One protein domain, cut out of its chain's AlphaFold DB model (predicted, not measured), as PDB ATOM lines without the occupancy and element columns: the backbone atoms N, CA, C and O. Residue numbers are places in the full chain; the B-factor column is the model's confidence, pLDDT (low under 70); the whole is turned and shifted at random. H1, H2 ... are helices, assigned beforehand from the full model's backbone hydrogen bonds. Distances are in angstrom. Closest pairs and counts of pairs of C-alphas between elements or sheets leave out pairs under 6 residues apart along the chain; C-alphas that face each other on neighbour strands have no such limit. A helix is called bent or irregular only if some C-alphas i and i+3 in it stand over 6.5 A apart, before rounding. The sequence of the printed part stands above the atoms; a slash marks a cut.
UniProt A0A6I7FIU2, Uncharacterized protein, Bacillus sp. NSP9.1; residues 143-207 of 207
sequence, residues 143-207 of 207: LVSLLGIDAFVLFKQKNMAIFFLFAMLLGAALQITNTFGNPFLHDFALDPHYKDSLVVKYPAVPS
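Overview. This is residues 143 to 207 of the 207 residues of an uncharacterized protein of Bacillus sp. NSP9.1 (UniProt A0A6I7FIU2). A long, gently bent helix, H3, makes an L with H2, which extends with little H1 as an arm from one end. Beyond the other end the chain folds back, and small H4 packs on H3b. The printed part has 65 residues, of which 49 are in the four named helices, H1 to H4 in order along the chain; the class is all helix, and the whole is extended, with a radius of gyration of the C-alphas of 20.2 A and spans of 58 by 26 by 17 A.

Arrangement. H1, residues 143 to 146, is close but not clearly touching H2, residues 149 to 156: C-alphas 144 and 150, the closest, are 6.9 A apart. H3, residues 158 to 190, assigned as one helix by its hydrogen bonds, is bent: C-alphas 179 and 182 are 7.1 A apart. Its arms, H3a, residues 158 to 179, and H3b, residues 182 to 190, stand at a shallow tilt of 34 degrees, only just short of steep. H2 and H3a only just touch, only at the corner, with 3 pairs of C-alphas within 8 A, through H3a residues 160 to 161 alone; the closest C-alphas, Phe 155 and Ala 161, are 5.0 A apart. H3b touches H4, residues 198 to 201; the closest C-alphas, Ala 189 and Val 200, are 5.9 A apart. Every O i to N i+4 pair is within hydrogen-bond range in H3a, but 0 of 4 in H2 and 2 of 5 in H3b, where O i to N i+3 gives 5 of 5 and 6 of 6; H1 and H4 are too short for an i+4 pair.

Along the chain. H1 begins at C-alpha 143, (-66.174, 153.630, 118.397). H2 is 13.0 A long, H3a 31.7 A and H3b 13.6 A. H4 ends at C-alpha 201, (-23.374, 170.736, 95.076).

Size, cuts and confidence. The farthest C-alphas, Leu 143 and His 193, are 60.4 A apart. The printed part has no cut and no long link. The pLDDT is under 70 in residues 143 to 148, 189 to 190, 192 to 196 and 198 to 207.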
ATOM      1  N   LEU A 143     -66.658 153.262 119.743       57.94
ATOM      2  CA  LEU A 143     -66.174 153.630 118.397       57.94
ATOM      3  C   LEU A 143     -65.750 155.109 118.301       57.94
ATOM      4  O   LEU A 143     -64.825 155.448 117.572       57.94
ATOM      5  N   VAL A 144     -66.382 155.980 119.092       61.56
ATOM      6  CA  VAL A 144     -66.053 157.414 119.192       61.56
ATOM      7  C   VAL A 144     -64.672 157.640 119.821       61.56
ATOM      8  O   VAL A 144     -63.906 158.486 119.361       61.56
ATOM      9  N   SER A 145     -64.327 156.838 120.829       58.78
ATOM     10  CA  SER A 145     -63.020 156.866 121.491       58.78
ATOM     11  C   SER A 145     -61.927 156.234 120.624       58.78
ATOM     12  O   SER A 145     -60.766 156.625 120.699       58.78
ATOM     13  N   LEU A 146     -62.316 155.289 119.764       59.91
ATOM     14  CA  LEU A 146     -61.443 154.608 118.807       59.91
ATOM     15  C   LEU A 146     -61.079 155.487 117.600       59.91
ATOM     16  O   LEU A 146     -59.981 155.394 117.078       59.91
ATOM     17  N   LEU A 147     -61.989 156.357 117.159       64.81
ATOM     18  CA  LEU A 147     -61.725 157.327 116.089       64.81
ATOM     19  C   LEU A 147     -60.998 158.586 116.593       64.81
ATOM     20  O   LEU A 147     -60.799 159.530 115.833       64.81
ATOM     21  N   GLY A 148     -60.640 158.635 117.882       66.25
ATOM     22  CA  GLY A 148     -59.970 159.787 118.480       66.25
ATOM     23  C   GLY A 148     -60.838 161.046 118.536       66.25
ATOM     24  O   GLY A 148     -60.314 162.133 118.762       66.25
ATOM     25  N   ILE A 149     -62.161 160.929 118.372       72.75
ATOM     26  CA  ILE A 149     -63.083 162.076 118.405       72.75
ATOM     27  C   ILE A 149     -63.093 162.719 119.804       72.75
ATOM     28  O   ILE A 149     -63.289 163.928 119.939       72.75
ATOM     29  N   ASP A 150     -62.753 161.950 120.841       70.12
ATOM     30  CA  ASP A 150     -62.506 162.461 122.193       70.12
ATOM     31  C   ASP A 150     -61.385 163.521 122.237       70.12
ATOM     32  O   ASP A 150     -61.396 164.390 123.110       70.12
ATOM     33  N   ALA A 151     -60.446 163.528 121.281       71.25
ATOM     34  CA  ALA A 151     -59.395 164.544 121.199       71.25
ATOM     35  C   ALA A 151     -59.959 165.951 120.935       71.25
ATOM     36  O   ALA A 151     -59.351 166.939 121.344       71.25
ATOM     37  N   PHE A 152     -61.157 166.075 120.348       77.75
ATOM     38  CA  PHE A 152     -61.806 167.378 120.183       77.75
ATOM     39  C   PHE A 152     -62.218 168.012 121.520       77.75
ATOM     40  O   PHE A 152     -62.354 169.232 121.617       77.75
ATOM     41  N   VAL A 153     -62.337 167.217 122.591       80.19
ATOM     42  CA  VAL A 153     -62.581 167.729 123.947       80.19
ATOM     43  C   VAL A 153     -61.406 168.579 124.441       80.19
ATOM     44  O   VAL A 153     -61.640 169.543 125.171       80.19
ATOM     45  N   LEU A 154     -60.167 168.308 124.002       77.19
ATOM     46  CA  LEU A 154     -58.999 169.124 124.367       77.19
ATOM     47  C   LEU A 154     -59.136 170.580 123.895       77.19
ATOM     48  O   LEU A 154     -58.674 171.485 124.587       77.19
ATOM     49  N   PHE A 155     -59.836 170.831 122.784       80.31
ATOM     50  CA  PHE A 155     -60.058 172.188 122.270       80.31
ATOM     51  C   PHE A 155     -60.993 173.029 123.141       80.31
ATOM     52  O   PHE A 155     -61.019 174.251 123.005       80.31
ATOM     53  N   LYS A 156     -61.725 172.418 124.084       83.44
ATOM     54  CA  LYS A 156     -62.495 173.172 125.086       83.44
ATOM     55  C   LYS A 156     -61.587 173.953 126.040       83.44
ATOM     56  O   LYS A 156     -62.034 174.921 126.654       83.44
ATOM     57  N   GLN A 157     -60.320 173.560 126.174       89.88
ATOM     58  CA  GLN A 157     -59.342 174.277 126.981       89.88
ATOM     59  C   GLN A 157     -58.629 175.331 126.129       89.88
ATOM     60  O   GLN A 157     -57.869 174.999 125.221       89.88
ATOM     61  N   LYS A 158     -58.828 176.614 126.464       87.69
ATOM     62  CA  LYS A 158     -58.248 177.751 125.724       87.69
ATOM     63  C   LYS A 158     -56.732 177.622 125.528       87.69
ATOM     64  O   LYS A 158     -56.241 177.832 124.425       87.69
ATOM     65  N   ASN A 159     -56.006 177.204 126.566       91.12
ATOM     66  CA  ASN A 159     -54.551 177.034 126.500       91.12
ATOM     67  C   ASN A 159     -54.135 175.921 125.522       91.12
ATOM     68  O   ASN A 159     -53.149 176.086 124.811       91.12
ATOM     69  N   MET A 160     -54.897 174.823 125.440       89.19
ATOM     70  CA  MET A 160     -54.634 173.759 124.465       89.19
ATOM     71  C   MET A 160     -54.972 174.178 123.041       89.19
ATOM     72  O   MET A 160     -54.218 173.853 122.133       89.19
ATOM     73  N   ALA A 161     -56.055 174.931 122.834       87.50
ATOM     74  CA  ALA A 161     -56.399 175.442 121.510       87.50
ATOM     75  C   ALA A 161     -55.321 176.401 120.971       87.50
ATOM     76  O   ALA A 161     -54.903 176.270 119.822       87.50
ATOM     77  N   ILE A 162     -54.825 177.317 121.812       91.69
ATOM     78  CA  ILE A 162     -53.729 178.232 121.451       91.69
ATOM     79  C   ILE A 162     -52.456 177.439 121.142       91.69
ATOM     80  O   ILE A 162     -51.841 177.646 120.099       91.69
ATOM     81  N   PHE A 163     -52.084 176.497 122.014       92.06
ATOM     82  CA  PHE A 163     -50.935 175.623 121.785       92.06
ATOM     83  C   PHE A 163     -51.046 174.864 120.455       92.06
ATOM     84  O   PHE A 163     -50.099 174.845 119.674       92.06
ATOM     85  N   PHE A 164     -52.213 174.285 120.172       90.00
ATOM     86  CA  PHE A 164     -52.457 173.534 118.947       90.00
ATOM     87  C   PHE A 164     -52.351 174.409 117.697       90.00
ATOM     88  O   PHE A 164     -51.769 173.975 116.706       90.00
ATOM     89  N   LEU A 165     -52.855 175.647 117.745       91.56
ATOM     90  CA  LEU A 165     -52.721 176.600 116.643       91.56
ATOM     91  C   LEU A 165     -51.246 176.868 116.317       91.56
ATOM     92  O   LEU A 165     -50.844 176.753 115.164       91.56
ATOM     93  N   PHE A 166     -50.424 177.169 117.327       94.44
ATOM     94  CA  PHE A 166     -48.990 177.384 117.118       94.44
ATOM     95  C   PHE A 166     -48.269 176.115 116.651       94.44
ATOM     96  O   PHE A 166     -47.432 176.191 115.755       94.44
ATOM     97  N   ALA A 167     -48.612 174.949 117.201       92.25
ATOM     98  CA  ALA A 167     -48.043 173.674 116.769       92.25
ATOM     99  C   ALA A 167     -48.384 173.360 115.301       92.25
ATOM    100  O   ALA A 167     -47.517 172.911 114.550       92.25
ATOM    101  N   MET A 168     -49.617 173.648 114.871       92.00
ATOM    102  CA  MET A 168     -50.038 173.503 113.477       92.00
ATOM    103  C   MET A 168     -49.283 174.468 112.560       92.00
ATOM    104  O   MET A 168     -48.782 174.041 111.522       92.00
ATOM    105  N   LEU A 169     -49.160 175.743 112.945       92.81
ATOM    106  CA  LEU A 169     -48.411 176.744 112.177       92.81
ATOM    107  C   LEU A 169     -46.934 176.360 112.029       92.81
ATOM    108  O   LEU A 169     -46.386 176.446 110.932       92.81
ATOM    109  N   LEU A 170     -46.306 175.879 113.105       92.75
ATOM    110  CA  LEU A 170     -44.926 175.398 113.074       92.75
ATOM    111  C   LEU A 170     -44.773 174.182 112.146       92.75
ATOM    112  O   LEU A 170     -43.832 174.125 111.355       92.75
ATOM    113  N   GLY A 171     -45.712 173.234 112.204       91.19
ATOM    114  CA  GLY A 171     -45.737 172.079 111.305       91.19
ATOM    115  C   GLY A 171     -45.906 172.478 109.838       91.19
ATOM    116  O   GLY A 171     -45.199 171.957 108.978       91.19
ATOM    117  N   ALA A 172     -46.788 173.437 109.548       90.69
ATOM    118  CA  ALA A 172     -46.979 173.965 108.200       90.69
ATOM    119  C   ALA A 172     -45.701 174.633 107.668       90.69
ATOM    120  O   ALA A 172     -45.278 174.334 106.552       90.69
ATOM    121  N   ALA A 173     -45.047 175.470 108.479       89.88
ATOM    122  CA  ALA A 173     -43.784 176.107 108.113       89.88
ATOM    123  C   ALA A 173     -42.688 175.072 107.804       89.88
ATOM    124  O   ALA A 173     -42.008 175.186 106.787       89.88
ATOM    125  N   LEU A 174     -42.565 174.023 108.627       87.12
ATOM    126  CA  LEU A 174     -41.600 172.945 108.400       87.12
ATOM    127  C   LEU A 174     -41.856 172.209 107.076       87.12
ATOM    128  O   LEU A 174     -40.918 171.946 106.328       87.12
ATOM    129  N   GLN A 175     -43.118 171.912 106.755       87.25
ATOM    130  CA  GLN A 175     -43.462 171.236 105.501       87.25
ATOM    131  C   GLN A 175     -43.189 172.103 104.271       87.25
ATOM    132  O   GLN A 175     -42.721 171.586 103.259       87.25
ATOM    133  N   ILE A 176     -43.426 173.414 104.362       85.50
ATOM    134  CA  ILE A 176     -43.080 174.368 103.302       85.50
ATOM    135  C   ILE A 176     -41.565 174.364 103.077       85.50
ATOM    136  O   ILE A 176     -41.127 174.163 101.947       85.50
ATOM    137  N   THR A 177     -40.760 174.500 104.134       84.81
ATOM    138  CA  THR A 177     -39.294 174.468 104.018       84.81
ATOM    139  C   THR A 177     -38.795 173.147 103.435       84.81
ATOM    140  O   THR A 177     -37.943 173.158 102.554       84.81
ATOM    141  N   ASN A 178     -39.360 172.010 103.848       83.31
ATOM    142  CA  ASN A 178     -38.981 170.703 103.302       83.31
ATOM    143  C   ASN A 178     -39.371 170.537 101.824       83.31
ATOM    144  O   ASN A 178     -38.666 169.867 101.077       83.31
ATOM    145  N   THR A 179     -40.482 171.143 101.397       83.69
ATOM    146  CA  THR A 179     -40.978 171.038 100.014       83.69
ATOM    147  C   THR A 179     -40.217 171.962  99.064       83.69
ATOM    148  O   THR A 179     -39.858 171.558  97.962       83.69
ATOM    149  N   PHE A 180     -39.967 173.204  99.484       80.94
ATOM    150  CA  PHE A 180     -39.398 174.244  98.621       80.94
ATOM    151  C   PHE A 180     -37.909 174.500  98.853       80.94
ATOM    152  O   PHE A 180     -37.276 175.130  98.013       80.94
ATOM    153  N   GLY A 181     -37.331 173.998  99.946       76.50
ATOM    154  CA  GLY A 181     -35.926 174.214 100.279       76.50
ATOM    155  C   GLY A 181     -34.976 173.650  99.226       76.50
ATOM    156  O   GLY A 181     -34.104 174.372  98.756       76.50
ATOM    157  N   ASN A 182     -35.166 172.395  98.801       72.00
ATOM    158  CA  ASN A 182     -34.271 171.785  97.811       72.00
ATOM    159  C   ASN A 182     -34.385 172.452  96.414       72.00
ATOM    160  O   ASN A 182     -33.364 172.890  95.883       72.00
ATOM    161  N   PRO A 183     -35.592 172.672  95.846       77.94
ATOM    162  CA  PRO A 183     -35.739 173.451  94.612       77.94
ATOM    163  C   PRO A 183     -35.117 174.854  94.688       77.94
ATOM    164  O   PRO A 183     -34.396 175.242  93.775       77.94
ATOM    165  N   PHE A 184     -35.312 175.577  95.798       76.94
ATOM    166  CA  PHE A 184     -34.709 176.897  96.009       76.94
ATOM    167  C   PHE A 184     -33.179 176.853  95.933       76.94
ATOM    168  O   PHE A 184     -32.580 177.708  95.288       76.94
ATOM    169  N   LEU A 185     -32.535 175.853  96.547       74.25
ATOM    170  CA  LEU A 185     -31.078 175.682  96.479       74.25
ATOM    171  C   LEU A 185     -30.599 175.280  95.076       74.25
ATOM    172  O   LEU A 185     -29.544 175.739  94.635       74.25
ATOM    173  N   HIS A 186     -31.372 174.467  94.356       71.38
ATOM    174  CA  HIS A 186     -31.068 174.102  92.974       71.38
ATOM    175  C   HIS A 186     -31.222 175.266  91.989       71.38
ATOM    176  O   HIS A 186     -30.463 175.324  91.024       71.38
ATOM    177  N   ASP A 187     -32.109 176.229  92.240       76.00
ATOM    178  CA  ASP A 187     -32.228 177.423  91.396       76.00
ATOM    179  C   ASP A 187     -30.951 178.288  91.437       76.00
ATOM    180  O   ASP A 187     -30.572 178.871  90.420       76.00
ATOM    181  N   PHE A 188     -30.191 178.294  92.543       73.62
ATOM    182  CA  PHE A 188     -28.863 178.935  92.585       73.62
ATOM    183  C   PHE A 188     -27.823 178.238  91.695       73.62
ATOM    184  O   PHE A 188     -26.803 178.841  91.365       73.62
ATOM    185  N   ALA A 189     -28.067 176.998  91.257       64.50
ATOM    186  CA  ALA A 189     -27.221 176.327  90.268       64.50
ATOM    187  C   ALA A 189     -27.312 176.962  88.872       64.50
ATOM    188  O   ALA A 189     -26.438 176.718  88.033       64.50
ATOM    189  N   LEU A 190     -28.365 177.749  88.614       67.88
ATOM    190  CA  LEU A 190     -28.585 178.451  87.350       67.88
ATOM    191  C   LEU A 190     -27.710 179.707  87.224       67.88
ATOM    192  O   LEU A 190     -27.465 180.156  86.105       67.88
ATOM    193  N   ASP A 191     -27.201 180.247  88.338       72.06
ATOM    194  CA  ASP A 191     -26.255 181.364  88.332       72.06
ATOM    195  C   ASP A 191     -24.809 180.848  88.166       72.06
ATOM    196  O   ASP A 191     -24.314 180.087  89.013       72.06
ATOM    197  N   PRO A 192     -24.083 181.270  87.109       68.19
ATOM    198  CA  PRO A 192     -22.688 180.896  86.885       68.19
ATOM    199  C   PRO A 192     -21.753 181.159  88.076       68.19
ATOM    200  O   PRO A 192     -20.757 180.453  88.209       68.19
ATOM    201  N   HIS A 193     -22.060 182.130  88.949       67.69
ATOM    202  CA  HIS A 193     -21.232 182.468  90.116       67.69
ATOM    203  C   HIS A 193     -21.384 181.486  91.287       67.69
ATOM    204  O   HIS A 193     -20.463 181.349  92.092       67.69
ATOM    205  N   TYR A 194     -22.520 180.786  91.389       62.91
ATOM    206  CA  TYR A 194     -22.850 179.918  92.530       62.91
ATOM    207  C   TYR A 194     -22.869 178.424  92.184       62.91
ATOM    208  O   TYR A 194     -22.896 177.585  93.090       62.91
ATOM    209  N   LYS A 195     -22.757 178.086  90.893       61.25
ATOM    210  CA  LYS A 195     -22.753 176.721  90.343       61.25
ATOM    211  C   LYS A 195     -21.746 175.766  90.996       61.25
ATOM    212  O   LYS A 195     -22.008 174.569  91.106       61.25
ATOM    213  N   ASP A 196     -20.602 176.283  91.444       65.50
ATOM    214  CA  ASP A 196     -19.552 175.488  92.087       65.50
ATOM    215  C   ASP A 196     -19.576 175.513  93.619       65.50
ATOM    216  O   ASP A 196     -18.753 174.837  94.247       65.50
ATOM    217  N   SER A 197     -20.515 176.247  94.219       70.94
ATOM    218  CA  SER A 197     -20.622 176.388  95.668       70.94
ATOM    219  C   SER A 197     -21.024 175.078  96.355       70.94
ATOM    220  O   SER A 197     -21.724 174.226  95.802       70.94
ATOM    221  N   LEU A 198     -20.577 174.923  97.602       63.97
ATOM    222  CA  LEU A 198     -20.819 173.730  98.418       63.97
ATOM    223  C   LEU A 198     -22.319 173.521  98.696       63.97
ATOM    224  O   LEU A 198     -22.779 172.386  98.742       63.97
ATOM    225  N   VAL A 199     -23.075 174.620  98.782       63.81
ATOM    226  CA  VAL A 199     -24.530 174.649  99.000       63.81
ATOM    227  C   VAL A 199     -25.303 174.120  97.789       63.81
ATOM    228  O   VAL A 199     -26.274 173.393  97.953       63.81
ATOM    229  N   VAL A 200     -24.847 174.435  96.574       62.50
ATOM    230  CA  VAL A 200     -25.470 173.964  95.327       62.50
ATOM    231  C   VAL A 200     -25.099 172.509  95.023       62.50
ATOM    232  O   VAL A 200     -25.920 171.745  94.521       62.50
ATOM    233  N   LYS A 201     -23.856 172.106  95.322       63.88
ATOM    234  CA  LYS A 201     -23.374 170.736  95.076       63.88
ATOM    235  C   LYS A 201     -23.890 169.715  96.088       63.88
ATOM    236  O   LYS A 201     -24.013 168.549  95.719       63.88
ATOM    237  N   TYR A 202     -24.160 170.144  97.321       62.03
ATOM    238  CA  TYR A 202     -24.642 169.293  98.408       62.03
ATOM    239  C   TYR A 202     -25.743 170.009  99.202       62.03
ATOM    240  O   TYR A 202     -25.477 170.500 100.299       62.03
ATOM    241  N   PRO A 203     -26.982 170.080  98.687       62.69
ATOM    242  CA  PRO A 203     -28.071 170.835  99.315       62.69
ATOM    243  C   PRO A 203     -28.376 170.415 100.763       62.69
ATOM    244  O   PRO A 203     -28.848 171.223 101.558       62.69
ATOM    245  N   ALA A 204     -28.068 169.165 101.126       60.03
ATOM    246  CA  ALA A 204     -28.349 168.587 102.439       60.03
ATOM    247  C   ALA A 204     -27.200 168.684 103.470       60.03
ATOM    248  O   ALA A 204     -27.313 168.129 104.560       60.03
ATOM    249  N   VAL A 205     -26.064 169.299 103.125       58.72
ATOM    250  CA  VAL A 205     -24.861 169.366 103.986       58.72
ATOM    251  C   VAL A 205     -24.717 170.691 104.757       58.72
ATOM    252  O   VAL A 205     -24.245 170.646 105.891       58.72
ATOM    253  N   PRO A 206     -25.119 171.864 104.224       52.41
ATOM    254  CA  PRO A 206     -25.099 173.122 104.973       52.41
ATOM    255  C   PRO A 206     -26.222 173.272 106.015       52.41
ATOM    256  O   PRO A 206     -26.260 174.309 106.675       52.41
ATOM    257  N   SER A 207     -27.153 172.312 106.112       43.62
ATOM    258  CA  SER A 207     -28.334 172.359 106.991       43.62
ATOM    259  C   SER A 207     -28.043 171.950 108.429       43.62
ATOM    260  O   SER A 207     -27.472 170.846 108.595       43.62
TER     261      SER A 207